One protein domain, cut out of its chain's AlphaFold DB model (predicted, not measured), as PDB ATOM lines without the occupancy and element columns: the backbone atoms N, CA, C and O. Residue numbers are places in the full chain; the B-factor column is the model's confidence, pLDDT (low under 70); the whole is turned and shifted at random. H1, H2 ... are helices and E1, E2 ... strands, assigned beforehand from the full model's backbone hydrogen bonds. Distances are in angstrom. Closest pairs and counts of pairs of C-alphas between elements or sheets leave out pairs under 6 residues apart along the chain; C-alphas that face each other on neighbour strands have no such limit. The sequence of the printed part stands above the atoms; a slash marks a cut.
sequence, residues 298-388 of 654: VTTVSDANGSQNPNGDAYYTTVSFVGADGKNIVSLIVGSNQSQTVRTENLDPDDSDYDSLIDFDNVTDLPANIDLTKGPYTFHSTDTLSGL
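Overview. This is residues 298 to 388 of the 654 residues of an uncharacterized protein of Apilactobacillus kunkeei (UniProt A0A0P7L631). Little regular structure is found here: a twisted wall of strands E1, E3, E2 and E6 with loop 301 to 314 over one face and loop 344 to 368 passing the other; hairpin E4 and E5 sits at one end, H1 at the other. The printed part has 91 residues, 34 in six named strands and then one named helix, mostly strand. The sheet, in that order, is mixed; the whole is compact, radius of gyration of the C-alphas 12.5 A, spanning 36 by 26 by 24 A.

Along the chain. Find C-alpha 298 at (-8.365, 24.867, -5.216), where E1, 298 to 300, begins. Next come E2, 315 to 322, 23.2 A; E3, 328 to 336, 23.6 A; E4, 341 to 343; E5, 369 to 371; E6, 377 to 380, 10.5 A; and H1, 385 to 388, ending at (-7.508, 5.896, -13.050).

Arrangement. Look at antiparallel E1 and E3: N 299 and O 333 are 3.0 A apart. Hairpin E2 and E3 has N 319 and O 332 at 2.8 A. E6 is parallel to E2, N 322 and O 379 at 2.8 A. Hairpin E4 and E5 has N 342 and O 370 at 3.0 A. H1, too short for an O i to N i+4 pair, only grazes the sheet.

Size, cuts and confidence. The printed part has no cut; links E1 to E2 and E4 to E5 are long. Look for pLDDT under 70 at 300 to 308, 310 to 311 and 348 to 357.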
ATOM      1  N   VAL A 298      -7.552  26.067  -4.942       74.06
ATOM      2  CA  VAL A 298      -8.365  24.867  -5.216       74.06
ATOM      3  C   VAL A 298      -7.978  23.735  -4.260       74.06
ATOM      4  O   VAL A 298      -6.816  23.366  -4.155       74.06
ATOM      5  N   THR A 299      -8.955  23.152  -3.554       71.69
ATOM      6  CA  THR A 299      -8.714  22.117  -2.525       71.69
ATOM      7  C   THR A 299      -9.632  20.905  -2.693       71.69
ATOM      8  O   THR A 299     -10.799  21.040  -3.055       71.69
ATOM      9  N   THR A 300      -9.152  19.688  -2.417       63.41
ATOM     10  CA  THR A 300      -9.995  18.476  -2.479       63.41
ATOM     11  C   THR A 300     -10.943  18.378  -1.284       63.41
ATOM     12  O   THR A 300     -10.523  18.587  -0.144       63.41
ATOM     13  N   VAL A 301     -12.200  17.970  -1.498       62.81
ATOM     14  CA  VAL A 301     -13.129  17.729  -0.382       62.81
ATOM     15  C   VAL A 301     -12.834  16.376   0.272       62.81
ATOM     16  O   VAL A 301     -13.092  15.325  -0.310       62.81
ATOM     17  N   SER A 302     -12.321  16.402   1.502       50.91
ATOM     18  CA  SER A 302     -12.001  15.202   2.290       50.91
ATOM     19  C   SER A 302     -13.209  14.566   2.997       50.91
ATOM     20  O   SER A 302     -13.088  13.472   3.549       50.91
ATOM     21  N   ASP A 303     -14.383  15.211   2.966       45.97
ATOM     22  CA  ASP A 303     -15.645  14.668   3.475       45.97
ATOM     23  C   ASP A 303     -16.773  14.692   2.428       45.97
ATOM     24  O   ASP A 303     -16.760  15.446   1.457       45.97
ATOM     25  N   ALA A 304     -17.788  13.848   2.619       41.62
ATOM     26  CA  ALA A 304     -18.934  13.767   1.710       41.62
ATOM     27  C   ALA A 304     -19.998  14.864   1.953       41.62
ATOM     28  O   ALA A 304     -21.088  14.789   1.382       41.62
ATOM     29  N   ASN A 305     -19.728  15.849   2.818       47.12
ATOM     30  CA  ASN A 305     -20.693  16.876   3.218       47.12
ATOM     31  C   ASN A 305     -20.487  18.207   2.481       47.12
ATOM     32  O   ASN A 305     -21.428  18.998   2.418       47.12
ATOM     33  N   GLY A 306     -19.294  18.471   1.928       51.19
ATOM     34  CA  GLY A 306     -19.052  19.564   0.967       51.19
ATOM     35  C   GLY A 306     -19.361  20.975   1.484       51.19
ATOM     36  O   GLY A 306     -19.620  21.881   0.695       51.19
ATOM     37  N   SER A 307     -19.387  21.159   2.807       53.06
ATOM     38  CA  SER A 307     -19.926  22.359   3.466       53.06
ATOM     39  C   SER A 307     -18.855  23.281   4.059       53.06
ATOM     40  O   SER A 307     -19.205  24.267   4.713       53.06
ATOM     41  N   GLN A 308     -17.571  22.970   3.876       64.50
ATOM     42  CA  GLN A 308     -16.472  23.795   4.377       64.50
ATOM     43  C   GLN A 308     -15.892  24.679   3.273       64.50
ATOM     44  O   GLN A 308     -15.839  24.302   2.107       64.50
ATOM     45  N   ASN A 309     -15.471  25.869   3.685       71.31
ATOM     46  CA  ASN A 309     -14.674  26.810   2.916       71.31
ATOM     47  C   ASN A 309     -13.322  26.885   3.642       71.31
ATOM     48  O   ASN A 309     -13.196  27.705   4.555       71.31
ATOM     49  N   PRO A 310     -12.386  25.954   3.372       64.25
ATOM     50  CA  PRO A 310     -11.209  25.746   4.218       64.25
ATOM     51  C   PRO A 310     -10.307  26.983   4.280       64.25
ATOM     52  O   PRO A 310      -9.719  27.253   5.323       64.25
ATOM     53  N   ASN A 311     -10.285  27.769   3.203       68.00
ATOM     54  CA  ASN A 311      -9.366  28.890   3.015       68.00
ATOM     55  C   ASN A 311     -10.021  30.249   3.337       68.00
ATOM     56  O   ASN A 311      -9.381  31.294   3.278       68.00
ATOM     57  N   GLY A 312     -11.306  30.250   3.718       73.06
ATOM     58  CA  GLY A 312     -12.030  31.457   4.128       73.06
ATOM     59  C   GLY A 312     -12.473  32.379   2.982       73.06
ATOM     60  O   GLY A 312     -12.864  33.518   3.246       73.06
ATOM     61  N   ASP A 313     -12.456  31.895   1.737       79.25
ATOM     62  CA  ASP A 313     -12.729  32.678   0.529       79.25
ATOM     63  C   ASP A 313     -14.076  33.403   0.517       79.25
ATOM     64  O   ASP A 313     -15.124  32.863   0.889       79.25
ATOM     65  N   ALA A 314     -14.065  34.621  -0.019       82.50
ATOM     66  CA  ALA A 314     -15.258  35.439  -0.207       82.50
ATOM     67  C   ALA A 314     -16.331  34.789  -1.100       82.50
ATOM     68  O   ALA A 314     -17.529  35.033  -0.897       82.50
ATOM     69  N   TYR A 315     -15.910  33.983  -2.076       87.25
ATOM     70  CA  TYR A 315     -16.762  33.135  -2.901       87.25
ATOM     71  C   TYR A 315     -16.120  31.759  -3.037       87.25
ATOM     72  O   TYR A 315     -14.944  31.657  -3.356       87.25
ATOM     73  N   TYR A 316     -16.899  30.700  -2.844       88.50
ATOM     74  CA  TYR A 316     -16.427  29.326  -2.987       88.50
ATOM     75  C   TYR A 316     -17.555  28.437  -3.510       88.50
ATOM     76  O   TYR A 316     -18.738  28.762  -3.363       88.50
ATOM     77  N   THR A 317     -17.208  27.316  -4.140       89.44
ATOM     78  CA  THR A 317     -18.197  26.360  -4.651       89.44
ATOM     79  C   THR A 317     -17.620  24.955  -4.754       89.44
ATOM     80  O   THR A 317     -16.433  24.794  -5.023       89.44
ATOM     81  N   THR A 318     -18.457  23.928  -4.589       88.38
ATOM     82  CA  THR A 318     -18.043  22.544  -4.853       88.38
ATOM     83  C   THR A 318     -18.139  22.233  -6.347       88.38
ATOM     84  O   THR A 318     -19.166  22.511  -6.972       88.38
ATOM     85  N   VAL A 319     -17.103  21.618  -6.908       89.25
ATOM     86  CA  VAL A 319     -17.052  21.112  -8.283       89.25
ATOM     87  C   VAL A 319     -16.754  19.615  -8.236       89.25
ATOM     88  O   VAL A 319     -15.682  19.207  -7.799       89.25
ATOM     89  N   SER A 320     -17.702  18.787  -8.672       89.44
ATOM     90  CA  SER A 320     -17.548  17.325  -8.704       89.44
ATOM     91  C   SER A 320     -17.346  16.816 -10.129       89.44
ATOM     92  O   SER A 320     -18.114  17.161 -11.024       89.44
ATOM     93  N   PHE A 321     -16.376  15.932 -10.336       88.94
ATOM     94  CA  PHE A 321     -16.149  15.277 -11.625       88.94
ATOM     95  C   PHE A 321     -16.647  13.832 -11.584       88.94
ATOM     96  O   PHE A 321     -16.396  13.103 -10.623       88.94
ATOM     97  N   VAL A 322     -17.390  13.407 -12.600       91.25
ATOM     98  CA  VAL A 322     -18.023  12.083 -12.679       91.25
ATOM     99  C   VAL A 322     -17.494  11.346 -13.903       91.25
ATOM    100  O   VAL A 322     -17.481  11.899 -14.999       91.25
ATOM    101  N   GLY A 323     -17.046  10.107 -13.719       90.56
ATOM    102  CA  GLY A 323     -16.541   9.277 -14.810       90.56
ATOM    103  C   GLY A 323     -17.650   8.661 -15.665       90.56
ATOM    104  O   GLY A 323     -18.825   8.636 -15.288       90.56
ATOM    105  N   ALA A 324     -17.262   8.066 -16.789       90.94
ATOM    106  CA  ALA A 324     -18.135   7.318 -17.688       90.94
ATOM    107  C   ALA A 324     -18.796   6.084 -17.031       90.94
ATOM    108  O   ALA A 324     -19.793   5.572 -17.540       90.94
ATOM    109  N   ASP A 325     -18.285   5.620 -15.883       89.75
ATOM    110  CA  ASP A 325     -18.904   4.586 -15.042       89.75
ATOM    111  C   ASP A 325     -19.939   5.136 -14.037       89.75
ATOM    112  O   ASP A 325     -20.511   4.376 -13.252       89.75
ATOM    113  N   GLY A 326     -20.199   6.447 -14.060       88.19
ATOM    114  CA  GLY A 326     -21.164   7.133 -13.201       88.19
ATOM    115  C   GLY A 326     -20.698   7.351 -11.759       88.19
ATOM    116  O   GLY A 326     -21.497   7.803 -10.937       88.19
ATOM    117  N   LYS A 327     -19.437   7.039 -11.427       87.75
ATOM    118  CA  LYS A 327     -18.857   7.305 -10.102       87.75
ATOM    119  C   LYS A 327     -18.246   8.705 -10.054       87.75
ATOM    120  O   LYS A 327     -17.719   9.189 -11.052       87.75
ATOM    121  N   ASN A 328     -18.266   9.345  -8.883       86.81
ATOM    122  CA  ASN A 328     -17.448  10.538  -8.654       86.81
ATOM    123  C   ASN A 328     -15.965  10.132  -8.672       86.81
ATOM    124  O   ASN A 328     -15.590   9.187  -7.981       86.81
ATOM    125  N   ILE A 329     -15.161  10.818  -9.485       83.69
ATOM    126  CA  ILE A 329     -13.704  10.651  -9.552       83.69
ATOM    127  C   ILE A 329     -13.063  11.471  -8.431       83.69
ATOM    128  O   ILE A 329     -12.379  10.929  -7.569       83.69
ATOM    129  N   VAL A 330     -13.355  12.774  -8.416       83.00
ATOM    130  CA  VAL A 330     -12.878  13.736  -7.420       83.00
ATOM    131  C   VAL A 330     -13.937  14.814  -7.195       83.00
ATOM    132  O   VAL A 330     -14.764  15.092  -8.071       83.00
ATOM    133  N   SER A 331     -13.937  15.423  -6.013       84.88
ATOM    134  CA  SER A 331     -14.688  16.646  -5.730       84.88
ATOM    135  C   SER A 331     -13.742  17.693  -5.151       84.88
ATOM    136  O   SER A 331     -12.963  17.390  -4.248       84.88
ATOM    137  N   LEU A 332     -13.827  18.912  -5.673       84.12
ATOM    138  CA  LEU A 332     -13.001  20.060  -5.310       84.12
ATOM    139  C   LEU A 332     -13.870  21.149  -4.668       84.12
ATOM    140  O   LEU A 332     -15.036  21.304  -5.034       84.12
ATOM    141  N   ILE A 333     -13.306  21.937  -3.758       84.81
ATOM    142  CA  ILE A 333     -13.765  23.286  -3.429       84.81
ATOM    143  C   ILE A 333     -12.887  24.253  -4.220       84.81
ATOM    144  O   ILE A 333     -11.665  24.234  -4.095       84.81
ATOM    145  N   VAL A 334     -13.528  25.082  -5.039       87.12
ATOM    146  CA  VAL A 334     -12.884  26.133  -5.835       87.12
ATOM    147  C   VAL A 334     -13.214  27.472  -5.189       87.12
ATOM    148  O   VAL A 334     -14.402  27.779  -5.019       87.12
ATOM    149  N   GLY A 335     -12.189  28.236  -4.810       88.00
ATOM    150  CA  GLY A 335     -12.301  29.484  -4.054       88.00
ATOM    151  C   GLY A 335     -11.839  30.720  -4.829       88.00
ATOM    152  O   GLY A 335     -11.046  30.631  -5.768       88.00
ATOM    153  N   SER A 336     -12.362  31.894  -4.466       87.81
ATOM    154  CA  SER A 336     -11.780  33.178  -4.859       87.81
ATOM    155  C   SER A 336     -12.163  34.343  -3.939       87.81
ATOM    156  O   SER A 336     -13.333  34.574  -3.607       87.81
ATOM    157  N   ASN A 337     -11.156  35.162  -3.636       86.75
ATOM    158  CA  ASN A 337     -11.258  36.496  -3.053       86.75
ATOM    159  C   ASN A 337     -11.215  37.615  -4.110       86.75
ATOM    160  O   ASN A 337     -11.580  38.755  -3.805       86.75
ATOM    161  N   GLN A 338     -10.809  37.318  -5.348       87.06
ATOM    162  CA  GLN A 338     -10.765  38.271  -6.461       87.06
ATOM    163  C   GLN A 338     -12.103  38.436  -7.203       87.06
ATOM    164  O   GLN A 338     -12.459  39.557  -7.583       87.06
ATOM    165  N   SER A 339     -12.863  37.361  -7.444       90.06
ATOM    166  CA  SER A 339     -14.074  37.404  -8.282       90.06
ATOM    167  C   SER A 339     -15.018  36.236  -8.013       90.06
ATOM    168  O   SER A 339     -14.589  35.103  -7.855       90.06
ATOM    169  N   GLN A 340     -16.332  36.466  -8.075       90.94
ATOM    170  CA  GLN A 340     -17.301  35.366  -7.997       90.94
ATOM    171  C   GLN A 340     -17.372  34.520  -9.273       90.94
ATOM    172  O   GLN A 340     -18.051  33.499  -9.286       90.94
ATOM    173  N   THR A 341     -16.718  34.956 -10.350       91.75
ATOM    174  CA  THR A 341     -16.549  34.169 -11.572       91.75
ATOM    175  C   THR A 341     -15.063  34.002 -11.841       91.75
ATOM    176  O   THR A 341     -14.370  35.011 -12.011       91.75
ATOM    177  N   VAL A 342     -14.620  32.749 -11.901       91.69
ATOM    178  CA  VAL A 342     -13.230  32.336 -12.136       91.69
ATOM    179  C   VAL A 342     -13.125  31.522 -13.422       91.69
ATOM    180  O   VAL A 342     -14.131  31.005 -13.925       91.69
ATOM    181  N   ARG A 343     -11.912  31.419 -13.962       90.50
ATOM    182  CA  ARG A 343     -11.597  30.529 -15.088       90.50
ATOM    183  C   ARG A 343     -11.698  29.059 -14.679       90.50
ATOM    184  O   ARG A 343     -11.727  28.740 -13.496       90.50
ATOM    185  N   THR A 344     -11.742  28.169 -15.668       88.31
ATOM    186  CA  THR A 344     -11.618  26.717 -15.440       88.31
ATOM    187  C   THR A 344     -10.366  26.089 -16.045       88.31
ATOM    188  O   THR A 344     -10.225  24.877 -15.992       88.31
ATOM    189  N   GLU A 345      -9.501  26.887 -16.676       80.31
ATOM    190  CA  GLU A 345      -8.257  26.406 -17.301       80.31
ATOM    191  C   GLU A 345      -7.137  26.130 -16.286       80.31
ATOM    192  O   GLU A 345      -6.146  25.520 -16.651       80.31
ATOM    193  N   ASN A 346      -7.332  26.554 -15.033       74.75
ATOM    194  CA  ASN A 346      -6.494  26.259 -13.874       74.75
ATOM    195  C   ASN A 346      -7.431  25.765 -12.749       74.75
ATOM    196  O   ASN A 346      -7.829  26.538 -11.879       74.75
ATOM    197  N   LEU A 347      -7.918  24.522 -12.861       78.00
ATOM    198  CA  LEU A 347      -8.666  23.820 -11.795       78.00
ATOM    199  C   LEU A 347      -7.893  22.634 -11.213       78.00
ATOM    200  O   LEU A 347      -8.390  21.975 -10.297       78.00
ATOM    201  N   ASP A 348      -6.700  22.378 -11.734       67.94
ATOM    202  CA  ASP A 348      -5.691  21.566 -11.079       67.94
ATOM    203  C   ASP A 348      -5.356  22.210  -9.719       67.94
ATOM    204  O   ASP A 348      -5.112  23.418  -9.663       67.94
ATOM    205  N   PRO A 349      -5.418  21.465  -8.604       62.28
ATOM    206  CA  PRO A 349      -4.993  21.977  -7.306       62.28
ATOM    207  C   PRO A 349      -3.467  22.140  -7.267       62.28
ATOM    208  O   PRO A 349      -2.747  21.238  -7.681       62.28
ATOM    209  N   ASP A 350      -2.971  23.243  -6.697       55.72
ATOM    210  CA  ASP A 350      -1.537  23.604  -6.655       55.72
ATOM    211  C   ASP A 350      -0.612  22.606  -5.916       55.72
ATOM    212  O   ASP A 350       0.607  22.796  -5.874       55.72
ATOM    213  N   ASP A 351      -1.167  21.562  -5.298       53.34
ATOM    214  CA  ASP A 351      -0.434  20.558  -4.528       53.34
ATOM    215  C   ASP A 351      -0.096  19.334  -5.399       53.34
ATOM    216  O   ASP A 351      -0.970  18.558  -5.796       53.34
ATOM    217  N   SER A 352       1.196  19.156  -5.696       47.59
ATOM    218  CA  SER A 352       1.721  18.271  -6.753       47.59
ATOM    219  C   SER A 352       1.448  16.766  -6.585       47.59
ATOM    220  O   SER A 352       1.747  15.984  -7.484       47.59
ATOM    221  N   ASP A 353       0.865  16.341  -5.462       49.00
ATOM    222  CA  ASP A 353       0.361  14.973  -5.280       49.00
ATOM    223  C   ASP A 353      -0.885  14.687  -6.161       49.00
ATOM    224  O   ASP A 353      -1.224  13.524  -6.421       49.00
ATOM    225  N   TYR A 354      -1.572  15.731  -6.644       51.41
ATOM    226  CA  TYR A 354      -2.916  15.634  -7.226       51.41
ATOM    227  C   TYR A 354      -3.023  15.740  -8.759       51.41
ATOM    228  O   TYR A 354      -4.088  15.392  -9.280       51.41
ATOM    229  N   ASP A 355      -1.923  16.013  -9.477       49.34
ATOM    230  CA  ASP A 355      -1.752  15.908 -10.953       49.34
ATOM    231  C   ASP A 355      -2.143  14.526 -11.549       49.34
ATOM    232  O   ASP A 355      -2.035  14.277 -12.749       49.34
ATOM    233  N   SER A 356      -2.545  13.569 -10.707       54.25
ATOM    234  CA  SER A 356      -2.720  12.153 -11.035       54.25
ATOM    235  C   SER A 356      -4.153  11.615 -10.904       54.25
ATOM    236  O   SER A 356      -4.365  10.432 -11.187       54.25
ATOM    237  N   LEU A 357      -5.131  12.416 -10.450       65.25
ATOM    238  CA  LEU A 357      -6.500  11.933 -10.177       65.25
ATOM    239  C   LEU A 357      -7.513  12.137 -11.308       65.25
ATOM    240  O   LEU A 357      -8.481  11.376 -11.369       65.25
ATOM    241  N   ILE A 358      -7.342  13.133 -12.174       72.56
ATOM    242  CA  ILE A 358      -8.220  13.349 -13.328       72.56
ATOM    243  C   ILE A 358      -7.448  14.004 -14.469       72.56
ATOM    244  O   ILE A 358      -6.695  14.944 -14.256       72.56
ATOM    245  N   ASP A 359      -7.665  13.508 -15.682       77.62
ATOM    246  CA  ASP A 359      -7.197  14.143 -16.906       77.62
ATOM    247  C   ASP A 359      -8.242  15.186 -17.344       77.62
ATOM    248  O   ASP A 359      -9.392  14.848 -17.654       77.62
ATOM    249  N   PHE A 360      -7.869  16.467 -17.322       80.69
ATOM    250  CA  PHE A 360      -8.773  17.559 -17.681       80.69
ATOM    251  C   PHE A 360      -9.083  17.627 -19.189       80.69
ATOM    252  O   PHE A 360     -10.174  18.090 -19.538       80.69
ATOM    253  N   ASP A 361      -8.229  17.089 -20.074       83.25
ATOM    254  CA  ASP A 361      -8.531  16.980 -21.516       83.25
ATOM    255  C   ASP A 361      -9.678  15.980 -21.780       83.25
ATOM    256  O   ASP A 361     -10.408  16.101 -22.768       83.25
ATOM    257  N   ASN A 362      -9.907  15.031 -20.862       86.38
ATOM    258  CA  ASN A 362     -11.019  14.079 -20.926       86.38
ATOM    259  C   ASN A 362     -12.360  14.650 -20.414       86.38
ATOM    260  O   ASN A 362     -13.392  13.978 -20.537       86.38
ATOM    261  N   VAL A 363     -12.404  15.873 -19.857       88.75
ATOM    262  CA  VAL A 363     -13.637  16.466 -19.301       88.75
ATOM    263  C   VAL A 363     -14.497  17.119 -20.392       88.75
ATOM    264  O   VAL A 363     -14.197  18.172 -20.946       88.75
ATOM    265  N   THR A 364     -15.648  16.505 -20.667       88.25
ATOM    266  CA  THR A 364     -16.448  16.751 -21.882       88.25
ATOM    267  C   THR A 364     -17.386  17.965 -21.845       88.25
ATOM    268  O   THR A 364     -17.862  18.395 -22.898       88.25
ATOM    269  N   ASP A 365     -17.694  18.511 -20.665       91.81
ATOM    270  CA  ASP A 365     -18.692  19.576 -20.483       91.81
ATOM    271  C   ASP A 365     -18.235  20.744 -19.590       91.81
ATOM    272  O   ASP A 365     -19.059  21.572 -19.189       91.81
ATOM    273  N   LEU A 366     -16.924  20.861 -19.343       90.00
ATOM    274  CA  LEU A 366     -16.314  21.958 -18.590       90.00
ATOM    275  C   LEU A 366     -16.465  23.300 -19.349       90.00
ATOM    276  O   LEU A 366     -15.920  23.465 -20.443       90.00
ATOM    277  N   PRO A 367     -17.203  24.295 -18.818       92.69
ATOM    278  CA  PRO A 367     -17.288  25.615 -19.425       92.69
ATOM    279  C   PRO A 367     -16.070  26.441 -19.011       92.69
ATOM    280  O   PRO A 367     -15.793  26.512 -17.827       92.69
ATOM    281  N   ALA A 368     -15.438  27.173 -19.935       89.88
ATOM    282  CA  ALA A 368     -14.194  27.930 -19.694       89.88
ATOM    283  C   ALA A 368     -14.168  28.891 -18.472       89.88
ATOM    284  O   ALA A 368     -13.113  29.424 -18.136       89.88
ATOM    285  N   ASN A 369     -15.321  29.192 -17.857       91.50
ATOM    286  CA  ASN A 369     -15.441  29.957 -16.613       91.50
ATOM    287  C   ASN A 369     -16.661  29.462 -15.808       91.50
ATOM    288  O   ASN A 369     -17.721  29.210 -16.395       91.50
ATOM    289  N   ILE A 370     -16.558  29.420 -14.476       92.69
ATOM    290  CA  ILE A 370     -17.654  29.081 -13.545       92.69
ATOM    291  C   ILE A 370     -17.977  30.249 -12.610       92.69
ATOM    292  O   ILE A 370     -17.109  31.051 -12.289       92.69
ATOM    293  N   ASP A 371     -19.237  30.353 -12.170       92.75
ATOM    294  CA  ASP A 371     -19.667  31.346 -11.177       92.75
ATOM    295  C   ASP A 371     -19.894  30.647  -9.836       92.75
ATOM    296  O   ASP A 371     -20.862  29.903  -9.660       92.75
ATOM    297  N   LEU A 372     -19.003  30.915  -8.890       90.69
ATOM    298  CA  LEU A 372     -18.934  30.260  -7.592       90.69
ATOM    299  C   LEU A 372     -20.232  30.437  -6.774       90.69
ATOM    300  O   LEU A 372     -20.585  29.568  -5.980       90.69
ATOM    301  N   THR A 373     -21.031  31.483  -7.035       88.19
ATOM    302  CA  THR A 373     -22.335  31.693  -6.366       88.19
ATOM    303  C   THR A 373     -23.484  30.839  -6.912       88.19
ATOM    304  O   THR A 373     -24.592  30.893  -6.369       88.19
ATOM    305  N   LYS A 374     -23.271  30.077  -7.997       90.06
ATOM    306  CA  LYS A 374     -24.320  29.280  -8.662       90.06
ATOM    307  C   LYS A 374     -24.186  27.762  -8.510       90.06
ATOM    308  O   LYS A 374     -25.079  27.062  -8.990       90.06
ATOM    309  N   GLY A 375     -23.104  27.271  -7.908       85.56
ATOM    310  CA  GLY A 375     -22.877  25.841  -7.703       85.56
ATOM    311  C   GLY A 375     -23.768  25.208  -6.614       85.56
ATOM    312  O   GLY A 375     -24.710  25.845  -6.126       85.56
ATOM    313  N   PRO A 376     -23.495  23.950  -6.222       91.50
ATOM    314  CA  PRO A 376     -22.382  23.117  -6.688       91.50
ATOM    315  C   PRO A 376     -22.500  22.733  -8.172       91.50
ATOM    316  O   PRO A 376     -23.591  22.725  -8.746       91.50
ATOM    317  N   TYR A 377     -21.361  22.429  -8.787       92.56
ATOM    318  CA  TYR A 377     -21.238  22.016 -10.185       92.56
ATOM    319  C   TYR A 377     -20.947  20.519 -10.307       92.56
ATOM    320  O   TYR A 377     -20.421  19.884  -9.392       92.56
ATOM    321  N   THR A 378     -21.275  19.949 -11.466       93.12
ATOM    322  CA  THR A 378     -20.911  18.574 -11.812       93.12
ATOM    323  C   THR A 378     -20.531  18.509 -13.283       93.12
ATOM    324  O   THR A 378     -21.315  18.961 -14.118       93.12
ATOM    325  N   PHE A 379     -19.352  17.960 -13.567       93.44
ATOM    326  CA  PHE A 379     -18.791  17.783 -14.909       93.44
ATOM    327  C   PHE A 379     -18.454  16.309 -15.166       93.44
ATOM    328  O   PHE A 379     -18.345  15.521 -14.223       93.44
ATOM    329  N   HIS A 380     -18.310  15.923 -16.433       94.19
ATOM    330  CA  HIS A 380     -18.246  14.525 -16.860       94.19
ATOM    331  C   HIS A 380     -16.973  14.218 -17.660       94.19
ATOM    332  O   HIS A 380     -16.795  14.748 -18.761       94.19
ATOM    333  N   SER A 381     -16.125  13.323 -17.142       90.19
ATOM    334  CA  SER A 381     -14.949  12.804 -17.859       90.19
ATOM    335  C   SER A 381     -15.282  11.518 -18.627       90.19
ATOM    336  O   SER A 381     -16.149  10.741 -18.214       90.19
ATOM    337  N   THR A 382     -14.580  11.268 -19.736       90.44
ATOM    338  CA  THR A 382     -14.559   9.950 -20.397       90.44
ATOM    339  C   THR A 382     -13.816   8.872 -19.604       90.44
ATOM    340  O   THR A 382     -13.991   7.687 -19.894       90.44
ATOM    341  N   ASP A 383     -13.030   9.252 -18.594       86.56
ATOM    342  CA  ASP A 383     -12.355   8.331 -17.679       86.56
ATOM    343  C   ASP A 383     -13.328   7.508 -16.828       86.56
ATOM    344  O   ASP A 383     -14.509   7.818 -16.681       86.56
ATOM    345  N   THR A 384     -12.810   6.464 -16.184       84.88
ATOM    346  CA  THR A 384     -13.522   5.750 -15.115       84.88
ATOM    347  C   THR A 384     -12.658   5.734 -13.864       84.88
ATOM    348  O   THR A 384     -11.445   5.545 -13.960       84.88
ATOM    349  N   LEU A 385     -13.273   5.867 -12.683       79.69
ATOM    350  CA  LEU A 385     -12.541   5.864 -11.407       79.69
ATOM    351  C   LEU A 385     -11.649   4.617 -11.269       79.69
ATOM    352  O   LEU A 385     -10.504   4.700 -10.838       79.69
ATOM    353  N   SER A 386     -12.155   3.456 -11.693       77.69
ATOM    354  CA  SER A 386     -11.409   2.194 -11.640       77.69
ATOM    355  C   SER A 386     -10.293   2.091 -12.692       77.69
ATOM    356  O   SER A 386      -9.337   1.352 -12.471       77.69
ATOM    357  N   GLY A 387     -10.377   2.828 -13.806       77.12
ATOM    358  CA  GLY A 387      -9.287   2.951 -14.781       77.12
ATOM    359  C   GLY A 387      -8.141   3.818 -14.255       77.12
ATOM    360  O   GLY A 387      -6.988   3.396 -14.301       77.12
ATOM    361  N   LEU A 388      -8.469   4.972 -13.669       76.94
ATOM    362  CA  LEU A 388      -7.508   5.896 -13.050       76.94
ATOM    363  C   LEU A 388      -6.748   5.227 -11.889       76.94
ATOM    364  O   LEU A 388      -5.518   5.220 -11.865       76.94
TER     365      LEU A 388